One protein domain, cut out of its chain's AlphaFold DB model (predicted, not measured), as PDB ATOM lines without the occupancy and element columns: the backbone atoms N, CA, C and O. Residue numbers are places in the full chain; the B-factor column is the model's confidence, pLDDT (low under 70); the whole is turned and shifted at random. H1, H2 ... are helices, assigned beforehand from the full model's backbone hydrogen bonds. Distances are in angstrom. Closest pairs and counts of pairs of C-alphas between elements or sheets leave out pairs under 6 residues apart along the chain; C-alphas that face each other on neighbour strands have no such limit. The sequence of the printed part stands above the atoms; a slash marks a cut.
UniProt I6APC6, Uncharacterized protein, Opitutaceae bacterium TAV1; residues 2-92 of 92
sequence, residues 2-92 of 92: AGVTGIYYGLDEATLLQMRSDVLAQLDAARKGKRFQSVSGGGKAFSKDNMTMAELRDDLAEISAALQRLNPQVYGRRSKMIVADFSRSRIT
ATOM      1  N   ALA A   2      54.315 -57.487  -5.386       41.28
ATOM      2  CA  ALA A   2      54.538 -56.061  -5.160       41.28
ATOM      3  C   ALA A   2      53.389 -55.531  -4.286       41.28
ATOM      4  O   ALA A   2      52.216 -55.795  -4.559       41.28
ATOM      5  N   GLY A   3      53.727 -54.915  -3.155       53.56
ATOM      6  CA  GLY A   3      52.756 -54.357  -2.219       53.56
ATOM      7  C   GLY A   3      52.316 -52.968  -2.661       53.56
ATOM      8  O   GLY A   3      53.129 -52.216  -3.179       53.56
ATOM      9  N   VAL A   4      51.048 -52.629  -2.416       61.16
ATOM     10  CA  VAL A   4      50.532 -51.265  -2.608       61.16
ATOM     11  C   VAL A   4      51.236 -50.333  -1.610       61.16
ATOM     12  O   VAL A   4      50.966 -50.393  -0.411       61.16
ATOM     13  N   THR A   5      52.160 -49.530  -2.118       66.50
ATOM     14  CA  THR A   5      53.002 -48.526  -1.459       66.50
ATOM     15  C   THR A   5      52.251 -47.239  -1.117       66.50
ATOM     16  O   THR A   5      52.613 -46.576  -0.147       66.50
ATOM     17  N   GLY A   6      51.180 -46.903  -1.849       72.38
ATOM     18  CA  GLY A   6      50.351 -45.723  -1.574       72.38
ATOM     19  C   GLY A   6      50.904 -44.405  -2.127       72.38
ATOM     20  O   GLY A   6      50.523 -43.342  -1.642       72.38
ATOM     21  N   ILE A   7      51.770 -44.455  -3.146       77.62
ATOM     22  CA  ILE A   7      52.424 -43.278  -3.756       77.62
ATOM     23  C   ILE A   7      51.412 -42.247  -4.289       77.62
ATOM     24  O   ILE A   7      51.679 -41.048  -4.261       77.62
ATOM     25  N   TYR A   8      50.235 -42.693  -4.737       80.31
ATOM     26  CA  TYR A   8      49.200 -41.830  -5.320       80.31
ATOM     27  C   TYR A   8      48.106 -41.401  -4.330       80.31
ATOM     28  O   TYR A   8      47.101 -40.808  -4.724       80.31
ATOM     29  N   TYR A   9      48.256 -41.699  -3.035       80.56
ATOM     30  CA  TYR A   9      47.277 -41.279  -2.031       80.56
ATOM     31  C   TYR A   9      47.346 -39.763  -1.809       80.56
ATOM     32  O   TYR A   9      48.416 -39.205  -1.590       80.56
ATOM     33  N   GLY A  10      46.186 -39.102  -1.825       78.38
ATOM     34  CA  GLY A  10      46.082 -37.646  -1.665       78.38
ATOM     35  C   GLY A  10      46.062 -36.861  -2.979       78.38
ATOM     36  O   GLY A  10      45.898 -35.646  -2.935       78.38
ATOM     37  N   LEU A  11      46.180 -37.536  -4.128       83.56
ATOM     38  CA  LEU A  11      45.828 -36.947  -5.418       83.56
ATOM     39  C   LEU A  11      44.305 -36.830  -5.555       83.56
ATOM     40  O   LEU A  11      43.547 -37.620  -4.984       83.56
ATOM     41  N   ASP A  12      43.870 -35.829  -6.311       87.06
ATOM     42  CA  ASP A  12      42.469 -35.618  -6.646       87.06
ATOM     43  C   ASP A  12      41.954 -36.687  -7.622       87.06
ATOM     44  O   ASP A  12      42.709 -37.312  -8.374       87.06
ATOM     45  N   GLU A  13      40.638 -36.899  -7.606       85.44
ATOM     46  CA  GLU A  13      39.988 -37.941  -8.403       85.44
ATOM     47  C   GLU A  13      40.236 -37.765  -9.905       85.44
ATOM     48  O   GLU A  13      40.507 -38.745 -10.597       85.44
ATOM     49  N   ALA A  14      40.192 -36.526 -10.401       86.38
ATOM     50  CA  ALA A  14      40.405 -36.234 -11.813       86.38
ATOM     51  C   ALA A  14      41.829 -36.610 -12.247       86.38
ATOM     52  O   ALA A  14      41.997 -37.296 -13.257       86.38
ATOM     53  N   THR A  15      42.840 -36.260 -11.448       84.31
ATOM     54  CA  THR A  15      44.226 -36.682 -11.697       84.31
ATOM     55  C   THR A  15      44.374 -38.202 -11.671       84.31
ATOM     56  O   THR A  15      44.978 -38.774 -12.578       84.31
ATOM     57  N   LEU A  16      43.787 -38.887 -10.683       85.06
ATOM     58  CA  LEU A  16      43.850 -40.351 -10.598       85.06
ATOM     59  C   LEU A  16      43.182 -41.039 -11.801       85.06
ATOM     60  O   LEU A  16      43.702 -42.031 -12.318       85.06
ATOM     61  N   LEU A  17      42.050 -40.514 -12.273       87.06
ATOM     62  CA  LEU A  17      41.362 -41.022 -13.462       87.06
ATOM     63  C   LEU A  17      42.170 -40.787 -14.740       87.06
ATOM     64  O   LEU A  17      42.247 -41.691 -15.576       87.06
ATOM     65  N   GLN A  18      42.814 -39.624 -14.867       87.19
ATOM     66  CA  GLN A  18      43.696 -39.325 -15.991       87.19
ATOM     67  C   GLN A  18      44.873 -40.309 -16.033       87.19
ATOM     68  O   GLN A  18      45.078 -40.983 -17.041       87.19
ATOM     69  N   MET A  19      45.560 -40.502 -14.903       82.75
ATOM     70  CA  MET A  19      46.671 -41.454 -14.799       82.75
ATOM     71  C   MET A  19      46.239 -42.887 -15.128       82.75
ATOM     72  O   MET A  19      46.949 -43.608 -15.829       82.75
ATOM     73  N   ARG A  20      45.050 -43.309 -14.671       85.56
ATOM     74  CA  ARG A  20      44.490 -44.625 -15.014       85.56
ATOM     75  C   ARG A  20      44.306 -44.777 -16.524       85.56
ATOM     76  O   ARG A  20      44.623 -45.835 -17.066       85.56
ATOM     77  N   SER A  21      43.775 -43.749 -17.185       86.31
ATOM     78  CA  SER A  21      43.583 -43.739 -18.636       86.31
ATOM     79  C   SER A  21      44.917 -43.853 -19.376       86.31
ATOM     80  O   SER A  21      45.048 -44.682 -20.277       86.31
ATOM     81  N   ASP A  22      45.926 -43.096 -18.948       82.56
ATOM     82  CA  ASP A  22      47.239 -43.084 -19.595       82.56
ATOM     83  C   ASP A  22      47.962 -44.438 -19.442       82.56
ATOM     84  O   ASP A  22      48.486 -44.984 -20.419       82.56
ATOM     85  N   VAL A  23      47.910 -45.052 -18.250       82.69
ATOM     86  CA  VAL A  23      48.468 -46.396 -18.003       82.69
ATOM     87  C   VAL A  23      47.756 -47.462 -18.845       82.69
ATOM     88  O   VAL A  23      48.404 -48.351 -19.404       82.69
ATOM     89  N   LEU A  24      46.428 -47.382 -18.988       83.81
ATOM     90  CA  LEU A  24      45.671 -48.306 -19.840       83.81
ATOM     91  C   LEU A  24      46.022 -48.141 -21.322       83.81
ATOM     92  O   LEU A  24      46.192 -49.148 -22.015       83.81
ATOM     93  N   ALA A  25      46.178 -46.904 -21.798       82.12
ATOM     94  CA  ALA A  25      46.603 -46.626 -23.167       82.12
ATOM     95  C   ALA A  25      47.990 -47.225 -23.457       82.12
ATOM     96  O   ALA A  25      48.219 -47.793 -24.527       82.12
ATOM     97  N   GLN A  26      48.897 -47.184 -22.481       74.81
ATOM     98  CA  GLN A  26      50.220 -47.792 -22.618       74.81
ATOM     99  C   GLN A  26      50.219 -49.304 -22.526       74.81
ATOM    100  O   GLN A  26      50.937 -49.951 -23.284       74.81
ATOM    101  N   LEU A  27      49.398 -49.889 -21.654       76.25
ATOM    102  CA  LEU A  27      49.205 -51.336 -21.630       76.25
ATOM    103  C   LEU A  27      48.640 -51.843 -22.960       76.25
ATOM    104  O   LEU A  27      49.054 -52.904 -23.429       76.25
ATOM    105  N   ASP A  28      47.726 -51.099 -23.583       78.50
ATOM    106  CA  ASP A  28      47.192 -51.429 -24.907       78.50
ATOM    107  C   ASP A  28      48.255 -51.276 -26.010       78.50
ATOM    108  O   ASP A  28      48.427 -52.176 -26.837       78.50
ATOM    109  N   ALA A  29      49.047 -50.199 -25.977       74.06
ATOM    110  CA  ALA A  29      50.177 -50.014 -26.888       74.06
ATOM    111  C   ALA A  29      51.227 -51.135 -26.749       74.06
ATOM    112  O   ALA A  29      51.677 -51.689 -27.757       74.06
ATOM    113  N   ALA A  30      51.542 -51.527 -25.512       68.69
ATOM    114  CA  ALA A  30      52.463 -52.611 -25.186       68.69
ATOM    115  C   ALA A  30      51.944 -53.974 -25.663       68.69
ATOM    116  O   ALA A  30      52.695 -54.749 -26.255       68.69
ATOM    117  N   ARG A  31      50.644 -54.259 -25.475       69.75
ATOM    118  CA  ARG A  31      49.992 -55.473 -26.007       69.75
ATOM    119  C   ARG A  31      50.049 -55.545 -27.530       69.75
ATOM    120  O   ARG A  31      50.150 -56.637 -28.078       69.75
ATOM    121  N   LYS A  32      50.013 -54.397 -28.210       70.94
ATOM    122  CA  LYS A  32      50.132 -54.286 -29.673       70.94
ATOM    123  C   LYS A  32      51.584 -54.325 -30.173       70.94
ATOM    124  O   LYS A  32      51.817 -54.085 -31.355       70.94
ATOM    125  N   GLY A  33      52.559 -54.597 -29.301       61.50
ATOM    126  CA  GLY A  33      53.978 -54.681 -29.660       61.50
ATOM    127  C   GLY A  33      54.615 -53.336 -30.026       61.50
ATOM    128  O   GLY A  33      55.720 -53.311 -30.567       61.50
ATOM    129  N   LYS A  34      53.942 -52.209 -29.751       61.94
ATOM    130  CA  LYS A  34      54.514 -50.872 -29.941       61.94
ATOM    131  C   LYS A  34      55.378 -50.521 -28.726       61.94
ATOM    132  O   LYS A  34      54.974 -50.755 -27.590       61.94
ATOM    133  N   ARG A  35      56.578 -49.978 -28.966       54.25
ATOM    134  CA  ARG A  35      57.510 -49.553 -27.903       54.25
ATOM    135  C   ARG A  35      56.832 -48.510 -27.003       54.25
ATOM    136  O   ARG A  35      56.178 -47.602 -27.511       54.25
ATOM    137  N   PHE A  36      56.991 -48.683 -25.692       57.22
ATOM    138  CA  PHE A  36      56.396 -47.866 -24.633       57.22
ATOM    139  C   PHE A  36      56.716 -46.378 -24.845       57.22
ATOM    140  O   PHE A  36      57.881 -45.991 -24.817       57.22
ATOM    141  N   GLN A  37      55.695 -45.553 -25.088       54.03
ATOM    142  CA  GLN A  37      55.824 -44.098 -24.962       54.03
ATOM    143  C   GLN A  37      55.570 -43.700 -23.508       54.03
ATOM    144  O   GLN A  37      54.815 -44.379 -22.823       54.03
ATOM    145  N   SER A  38      56.234 -42.647 -23.037       53.47
ATOM    146  CA  SER A  38      56.231 -42.193 -21.643       53.47
ATOM    147  C   SER A  38      54.826 -41.839 -21.126       53.47
ATOM    148  O   SER A  38      54.011 -41.271 -21.854       53.47
ATOM    149  N   VAL A  39      54.509 -42.195 -19.867       52.53
ATOM    150  CA  VAL A  39      53.277 -41.723 -19.187       52.53
ATOM    151  C   VAL A  39      53.579 -40.323 -18.676       52.53
ATOM    152  O   VAL A  39      54.471 -40.166 -17.847       52.53
ATOM    153  N   SER A  40      52.859 -39.301 -19.131       51.03
ATOM    154  CA  SER A  40      52.967 -37.944 -18.589       51.03
ATOM    155  C   SER A  40      51.717 -37.588 -17.779       51.03
ATOM    156  O   SER A  40      50.800 -36.929 -18.254       51.03
ATOM    157  N   GLY A  41      51.692 -38.010 -16.514       43.34
ATOM    158  CA  GLY A  41      50.635 -37.644 -15.570       43.34
ATOM    159  C   GLY A  41      50.936 -36.342 -14.817       43.34
ATOM    160  O   GLY A  41      51.836 -36.303 -13.981       43.34
ATOM    161  N   GLY A  42      50.160 -35.287 -15.090       42.69
ATOM    162  CA  GLY A  42      49.820 -34.235 -14.117       42.69
ATOM    163  C   GLY A  42      50.964 -33.464 -13.442       42.69
ATOM    164  O   GLY A  42      51.022 -33.404 -12.217       42.69
ATOM    165  N   GLY A  43      51.857 -32.833 -14.213       43.66
ATOM    166  CA  GLY A  43      52.693 -31.706 -13.751       43.66
ATOM    167  C   GLY A  43      53.788 -31.997 -12.711       43.66
ATOM    168  O   GLY A  43      54.623 -31.130 -12.456       43.66
ATOM    169  N   LYS A  44      53.853 -33.202 -12.141       44.38
ATOM    170  CA  LYS A  44      54.921 -33.631 -11.231       44.38
ATOM    171  C   LYS A  44      55.608 -34.868 -11.788       44.38
ATOM    172  O   LYS A  44      55.304 -35.972 -11.380       44.38
ATOM    173  N   ALA A  45      56.508 -34.654 -12.745       41.19
ATOM    174  CA  ALA A  45      57.670 -35.496 -13.047       41.19
ATOM    175  C   ALA A  45      57.586 -36.997 -12.663       41.19
ATOM    176  O   ALA A  45      58.415 -37.489 -11.901       41.19
ATOM    177  N   PHE A  46      56.636 -37.740 -13.234       50.97
ATOM    178  CA  PHE A  46      56.650 -39.208 -13.235       50.97
ATOM    179  C   PHE A  46      56.901 -39.732 -14.654       50.97
ATOM    180  O   PHE A  46      56.244 -40.659 -15.112       50.97
ATOM    181  N   SER A  47      57.859 -39.135 -15.370       46.53
ATOM    182  CA  SER A  47      58.373 -39.721 -16.609       46.53
ATOM    183  C   SER A  47      59.241 -40.923 -16.245       46.53
ATOM    184  O   SER A  47      60.449 -40.794 -16.057       46.53
ATOM    185  N   LYS A  48      58.628 -42.095 -16.081       54.25
ATOM    186  CA  LYS A  48      59.370 -43.357 -16.109       54.25
ATOM    187  C   LYS A  48      59.447 -43.812 -17.561       54.25
ATOM    188  O   LYS A  48      58.490 -44.344 -18.121       54.25
ATOM    189  N   ASP A  49      60.588 -43.552 -18.183       53.66
ATOM    190  CA  ASP A  49      60.868 -44.038 -19.527       53.66
ATOM    191  C   ASP A  49      61.030 -45.566 -19.507       53.66
ATOM    192  O   ASP A  49      61.713 -46.116 -18.645       53.66
ATOM    193  N   ASN A  50      60.431 -46.253 -20.485       55.91
ATOM    194  CA  ASN A  50      60.527 -47.708 -20.673       55.91
ATOM    195  C   ASN A  50      59.967 -48.570 -19.523       55.91
ATOM    196  O   ASN A  50      60.535 -49.621 -19.224       55.91
ATOM    197  N   MET A  51      58.845 -48.174 -18.908       63.84
ATOM    198  CA  MET A  51      58.167 -49.036 -17.931       63.84
ATOM    199  C   MET A  51      57.837 -50.400 -18.533       63.84
ATOM    200  O   MET A  51      57.248 -50.522 -19.609       63.84
ATOM    201  N   THR A  52      58.208 -51.444 -17.809       68.81
ATOM    202  CA  THR A  52      57.859 -52.817 -18.149       68.81
ATOM    203  C   THR A  52      56.359 -53.051 -17.962       68.81
ATOM    204  O   THR A  52      55.669 -52.369 -17.203       68.81
ATOM    205  N   MET A  53      55.825 -54.088 -18.614       72.12
ATOM    206  CA  MET A  53      54.420 -54.479 -18.443       72.12
ATOM    207  C   MET A  53      54.072 -54.828 -16.982       72.12
ATOM    208  O   MET A  53      52.910 -54.729 -16.595       72.12
ATOM    209  N   ALA A  54      55.057 -55.259 -16.185       76.31
ATOM    210  CA  ALA A  54      54.887 -55.508 -14.756       76.31
ATOM    211  C   ALA A  54      54.684 -54.194 -13.990       76.31
ATOM    212  O   ALA A  54      53.697 -54.062 -13.276       76.31
ATOM    213  N   GLU A  55      55.535 -53.197 -14.232       76.81
ATOM    214  CA  GLU A  55      55.437 -51.885 -13.581       76.81
ATOM    215  C   GLU A  55      54.142 -51.152 -13.941       76.81
ATOM    216  O   GLU A  55      53.496 -50.598 -13.061       76.81
ATOM    217  N   LEU A  56      53.691 -51.223 -15.199       78.12
ATOM    218  CA  LEU A  56      52.397 -50.645 -15.594       78.12
ATOM    219  C   LEU A  56      51.209 -51.317 -14.889       78.12
ATOM    220  O   LEU A  56      50.197 -50.677 -14.603       78.12
ATOM    221  N   ARG A  57      51.299 -52.625 -14.619       81.88
ATOM    222  CA  ARG A  57      50.265 -53.343 -13.857       81.88
ATOM    223  C   ARG A  57      50.294 -52.954 -12.383       81.88
ATOM    224  O   ARG A  57      49.222 -52.821 -11.793       81.88
ATOM    225  N   ASP A  58      51.481 -52.768 -11.821       83.88
ATOM    226  CA  ASP A  58      51.654 -52.330 -10.439       83.88
ATOM    227  C   ASP A  58      51.122 -50.897 -10.255       83.88
ATOM    228  O   ASP A  58      50.303 -50.666  -9.366       83.88
ATOM    229  N   ASP A  59      51.443 -49.973 -11.166       82.44
ATOM    230  CA  ASP A  59      50.901 -48.606 -11.163       82.44
ATOM    231  C   ASP A  59      49.373 -48.599 -11.295       82.44
ATOM    232  O   ASP A  59      48.679 -47.891 -10.562       82.44
ATOM    233  N   LEU A  60      48.808 -49.434 -12.176       84.75
ATOM    234  CA  LEU A  60      47.356 -49.562 -12.295       84.75
ATOM    235  C   LEU A  60      46.718 -50.051 -10.982       84.75
ATOM    236  O   LEU A  60      45.627 -49.595 -10.617       84.75
ATOM    237  N   ALA A  61      47.379 -50.967 -10.269       85.44
ATOM    238  CA  ALA A  61      46.917 -51.455  -8.973       85.44
ATOM    239  C   ALA A  61      46.998 -50.365  -7.888       85.44
ATOM    240  O   ALA A  61      46.071 -50.245  -7.082       85.44
ATOM    241  N   GLU A  62      48.047 -49.543  -7.898       84.88
ATOM    242  CA  GLU A  62      48.216 -48.394  -6.998       84.88
ATOM    243  C   GLU A  62      47.157 -47.317  -7.232       84.88
ATOM    244  O   GLU A  62      46.489 -46.891  -6.289       84.88
ATOM    245  N   ILE A  63      46.941 -46.918  -8.490       85.69
ATOM    246  CA  ILE A  63      45.923 -45.924  -8.859       85.69
ATOM    247  C   ILE A  63      44.532 -46.432  -8.468       85.69
ATOM    248  O   ILE A  63      43.735 -45.700  -7.881       85.69
ATOM    249  N   SER A  64      44.249 -47.712  -8.727       86.44
ATOM    250  CA  SER A  64      42.982 -48.328  -8.323       86.44
ATOM    251  C   SER A  64      42.813 -48.325  -6.801       86.44
ATOM    252  O   SER A  64      41.729 -48.022  -6.305       86.44
ATOM    253  N   ALA A  65      43.877 -48.606  -6.044       85.94
ATOM    254  CA  ALA A  65      43.839 -48.542  -4.587       85.94
ATOM    255  C   ALA A  65      43.626 -47.107  -4.072       85.94
ATOM    256  O   ALA A  65      42.896 -46.916  -3.097       85.94
ATOM    257  N   ALA A  66      44.223 -46.110  -4.729       85.81
ATOM    258  CA  ALA A  66      44.041 -44.697  -4.408       85.81
ATOM    259  C   ALA A  66      42.594 -44.245  -4.652       85.81
ATOM    260  O   ALA A  66      41.985 -43.665  -3.754       85.81
ATOM    261  N   LEU A  67      42.006 -44.606  -5.798       86.94
ATOM    262  CA  LEU A  67      40.600 -44.328  -6.123       86.94
ATOM    263  C   LEU A  67      39.637 -44.997  -5.132       86.94
ATOM    264  O   LEU A  67      38.715 -44.356  -4.634       86.94
ATOM    265  N   GLN A  68      39.880 -46.261  -4.777       88.06
ATOM    266  CA  GLN A  68      39.082 -46.982  -3.775       88.06
ATOM    267  C   GLN A  68      39.163 -46.355  -2.385       88.06
ATOM    268  O   GLN A  68      38.187 -46.377  -1.637       88.06
ATOM    269  N   ARG A  69      40.322 -45.803  -2.017       84.81
ATOM    270  CA  ARG A  69      40.488 -45.086  -0.752       84.81
ATOM    271  C   ARG A  69      39.797 -43.724  -0.781       84.81
ATOM    272  O   ARG A  69      39.220 -43.342   0.232       84.81
ATOM    273  N   LEU A  70      39.862 -43.021  -1.912       86.38
ATOM    274  CA  LEU A  70      39.254 -41.707  -2.097       86.38
ATOM    275  C   LEU A  70      37.724 -41.789  -2.090       86.38
ATOM    276  O   LEU A  70      37.073 -41.054  -1.353       86.38
ATOM    277  N   ASN A  71      37.153 -42.710  -2.873       85.12
ATOM    278  CA  ASN A  71      35.711 -42.907  -2.960       85.12
ATOM    279  C   ASN A  71      35.329 -44.404  -3.001       85.12
ATOM    280  O   ASN A  71      35.046 -44.968  -4.064       85.12
ATOM    281  N   PRO A  72      35.265 -45.072  -1.835       84.19
ATOM    282  CA  PRO A  72      34.944 -46.497  -1.755       84.19
ATOM    283  C   PRO A  72      33.503 -46.837  -2.159       84.19
ATOM    284  O   PRO A  72      33.201 -48.012  -2.368       84.19
ATOM    285  N   GLN A  73      32.600 -45.851  -2.226       84.69
ATOM    286  CA  GLN A  73      31.215 -46.074  -2.657       84.69
ATOM    287  C   GLN A  73      31.116 -46.239  -4.177       84.69
ATOM    288  O   GLN A  73      30.296 -47.021  -4.647       84.69
ATOM    289  N   VAL A  74      31.979 -45.549  -4.928       85.50
ATOM    290  CA  VAL A  74      32.010 -45.593  -6.398       85.50
ATOM    291  C   VAL A  74      32.937 -46.698  -6.908       85.50
ATOM    292  O   VAL A  74      32.564 -47.447  -7.807       85.50
ATOM    293  N   TYR A  75      34.127 -46.852  -6.316       83.56
ATOM    294  CA  TYR A  75      35.163 -47.773  -6.818       83.56
ATOM    295  C   TYR A  75      35.247 -49.111  -6.063       83.56
ATOM    296  O   TYR A  75      36.090 -49.959  -6.374       83.56
ATOM    297  N   GLY A  76      34.364 -49.314  -5.083       80.81
ATOM    298  CA  GLY A  76      34.307 -50.511  -4.250       80.81
ATOM    299  C   GLY A  76      35.282 -50.490  -3.069       80.81
ATOM    300  O   GLY A  76      36.264 -49.749  -3.029       80.81
ATOM    301  N   ARG A  77      35.005 -51.331  -2.066       73.88
ATOM    302  CA  ARG A  77      35.839 -51.468  -0.862       73.88
ATOM    303  C   ARG A  77      36.857 -52.590  -1.039       73.88
ATOM    304  O   ARG A  77      36.501 -53.696  -1.439       73.88
ATOM    305  N   ARG A  78      38.113 -52.349  -0.645       65.19
ATOM    306  CA  ARG A  78      39.093 -53.434  -0.474       65.19
ATOM    307  C   ARG A  78      38.741 -54.247   0.764       65.19
ATOM    308  O   ARG A  78      39.103 -53.878   1.878       65.19
ATOM    309  N   SER A  79      38.084 -55.376   0.560       61.25
ATOM    310  CA  SER A  79      37.943 -56.395   1.596       61.25
ATOM    311  C   SER A  79      39.226 -57.224   1.639       61.25
ATOM    312  O   SER A  79      39.543 -57.935   0.687       61.25
ATOM    313  N   LYS A  80      39.997 -57.138   2.729       62.44
ATOM    314  CA  LYS A  80      41.034 -58.144   2.997       62.44
ATOM    315  C   LYS A  80      40.323 -59.415   3.447       62.44
ATOM    316  O   LYS A  80      39.710 -59.422   4.510       62.44
ATOM    317  N   MET A  81      40.397 -60.477   2.647       58.75
ATOM    318  CA  MET A  81      39.977 -61.800   3.098       58.75
ATOM    319  C   MET A  81      40.984 -62.272   4.146       58.75
ATOM    320  O   MET A  81      42.131 -62.572   3.821       58.75
ATOM    321  N   ILE A  82      40.579 -62.268   5.415       68.62
ATOM    322  CA  ILE A  82      41.375 -62.852   6.492       68.62
ATOM    323  C   ILE A  82      41.165 -64.361   6.403       68.62
ATOM    324  O   ILE A  82      40.123 -64.872   6.805       68.62
ATOM    325  N   VAL A  83      42.136 -65.067   5.831       70.31
ATOM    326  CA  VAL A  83      42.172 -66.528   5.909       70.31
ATOM    327  C   VAL A  83      42.732 -66.873   7.280       70.31
ATOM    328  O   VAL A  83      43.926 -66.716   7.524       70.31
ATOM    329  N   ALA A  84      41.856 -67.267   8.199       65.12
ATOM    330  CA  ALA A  84      42.285 -67.830   9.469       65.12
ATOM    331  C   ALA A  84      42.958 -69.185   9.200       65.12
ATOM    332  O   ALA A  84      42.336 -70.099   8.660       65.12
ATOM    333  N   ASP A  85      44.241 -69.296   9.539       73.56
ATOM    334  CA  ASP A  85      44.986 -70.547   9.455       73.56
ATOM    335  C   ASP A  85      44.700 -71.394  10.705       73.56
ATOM    336  O   ASP A  85      45.219 -71.133  11.792       73.56
ATOM    337  N   PHE A  86      43.842 -72.405  10.557       69.50
ATOM    338  CA  PHE A  86      43.496 -73.345  11.628       69.50
ATOM    339  C   PHE A  86      44.464 -74.540  11.730       69.50
ATOM    340  O   PHE A  86      44.237 -75.442  12.536       69.50
ATOM    341  N   SER A  87      45.563 -74.568  10.964       69.88
ATOM    342  CA  SER A  87      46.496 -75.710  10.944       69.88
ATOM    343  C   SER A  87      47.319 -75.894  12.230       69.88
ATOM    344  O   SER A  87      47.959 -76.930  12.402       69.88
ATOM    345  N   ARG A  88      47.280 -74.942  13.175       60.50
ATOM    346  CA  ARG A  88      48.075 -74.979  14.421       60.50
ATOM    347  C   ARG A  88      47.396 -75.600  15.650       60.50
ATOM    348  O   ARG A  88      48.009 -75.609  16.712       60.50
ATOM    349  N   SER A  89      46.188 -76.161  15.549       54.97
ATOM    350  CA  SER A  89      45.519 -76.812  16.695       54.97
ATOM    351  C   SER A  89      45.611 -78.346  16.649       54.97
ATOM    352  O   SER A  89      44.617 -79.057  16.536       54.97
ATOM    353  N   ARG A  90      46.833 -78.875  16.737       58.22
ATOM    354  CA  ARG A  90      47.085 -80.205  17.317       58.22
ATOM    355  C   ARG A  90      48.215 -80.059  18.320       58.22
ATOM    356  O   ARG A  90      49.380 -80.254  17.997       58.22
ATOM    357  N   ILE A  91      47.838 -79.646  19.522       60.31
ATOM    358  CA  ILE A  91      48.652 -79.870  20.711       60.31
ATOM    359  C   ILE A  91      48.391 -81.333  21.086       60.31
ATOM    360  O   ILE A  91      47.246 -81.703  21.344       60.31
ATOM    361  N   THR A  92      49.431 -82.154  20.955       52.94
ATOM    362  CA  THR A  92      49.550 -83.492  21.554       52.94
ATOM    363  C   THR A  92      49.455 -83.428  23.065       52.94
ATOM    364  O   THR A  92      50.032 -82.464  23.618       52.94
TER     365      THR A  92
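What this domain is: This is residues 2 to 92 of the 92 residues of an uncharacterized protein of Opitutaceae bacterium TAV1 (UniProt I6APC6). Two long helices, H1 and H2, lie side by side as a helical hairpin, with tiny H3 at the far end of H2 and a long tail, residues 79 to 92, sticking out. The link between H1 and H2, residues 32 to 52, makes a long loop that folds back near Gly 43. The printed part has 91 residues with three named helices, in the order H1, H2, H3, and no named strand; the class is all helix, with 41 residues in named elements, under half. The whole is loose and elongated, with a radius of gyration of the C-alphas of 17.5 A and spans of 61 by 31 by 21 A.

How they stand to each other: Go from Ala 2 to H1, residues 13 to 31, and on to H2, residues 53 to 70. The two touch, their closest C-alphas being those of Leu 16 and Ile 63, 6.2 A apart. They run opposite ways at a shallow tilt of 21 degrees. Next comes H3, residues 72 to 75, which touches H2 at residues 64 to 68 alone; the closest C-alphas, of Gln 68 and Tyr 75, are 5.0 A apart. H1 and H3 are apart. In H1 and H2 every O i to N i+4 pair is within hydrogen-bond range; H3 is too short for such a pair, and its one O i to N i+3 pair is not within range.

Where its parts are: Find C-alpha 13 at (39.988, -37.941, -8.403); from there H1 runs 26.8 A to C-alpha 31. H2 begins at C-alpha 53, (54.420, -54.479, -18.443), and runs 25.7 A to C-alpha 70. H3 ends at C-alpha 75, (35.163, -47.773, -6.818).

The domain as a whole: The C-alphas of Gly 43 and Thr 92, the two farthest apart, are 62.8 A apart. Residues 79 to 92 stand free; the body without them spans 36 by 25 by 20 A. The printed part has no cut. The link from H1 to H2 is long, and that from H2 to H3 is tight. The mean pLDDT of the printed part is 71.2; look for values under 70 at residues 33 to 52 and 86 to 92, among others.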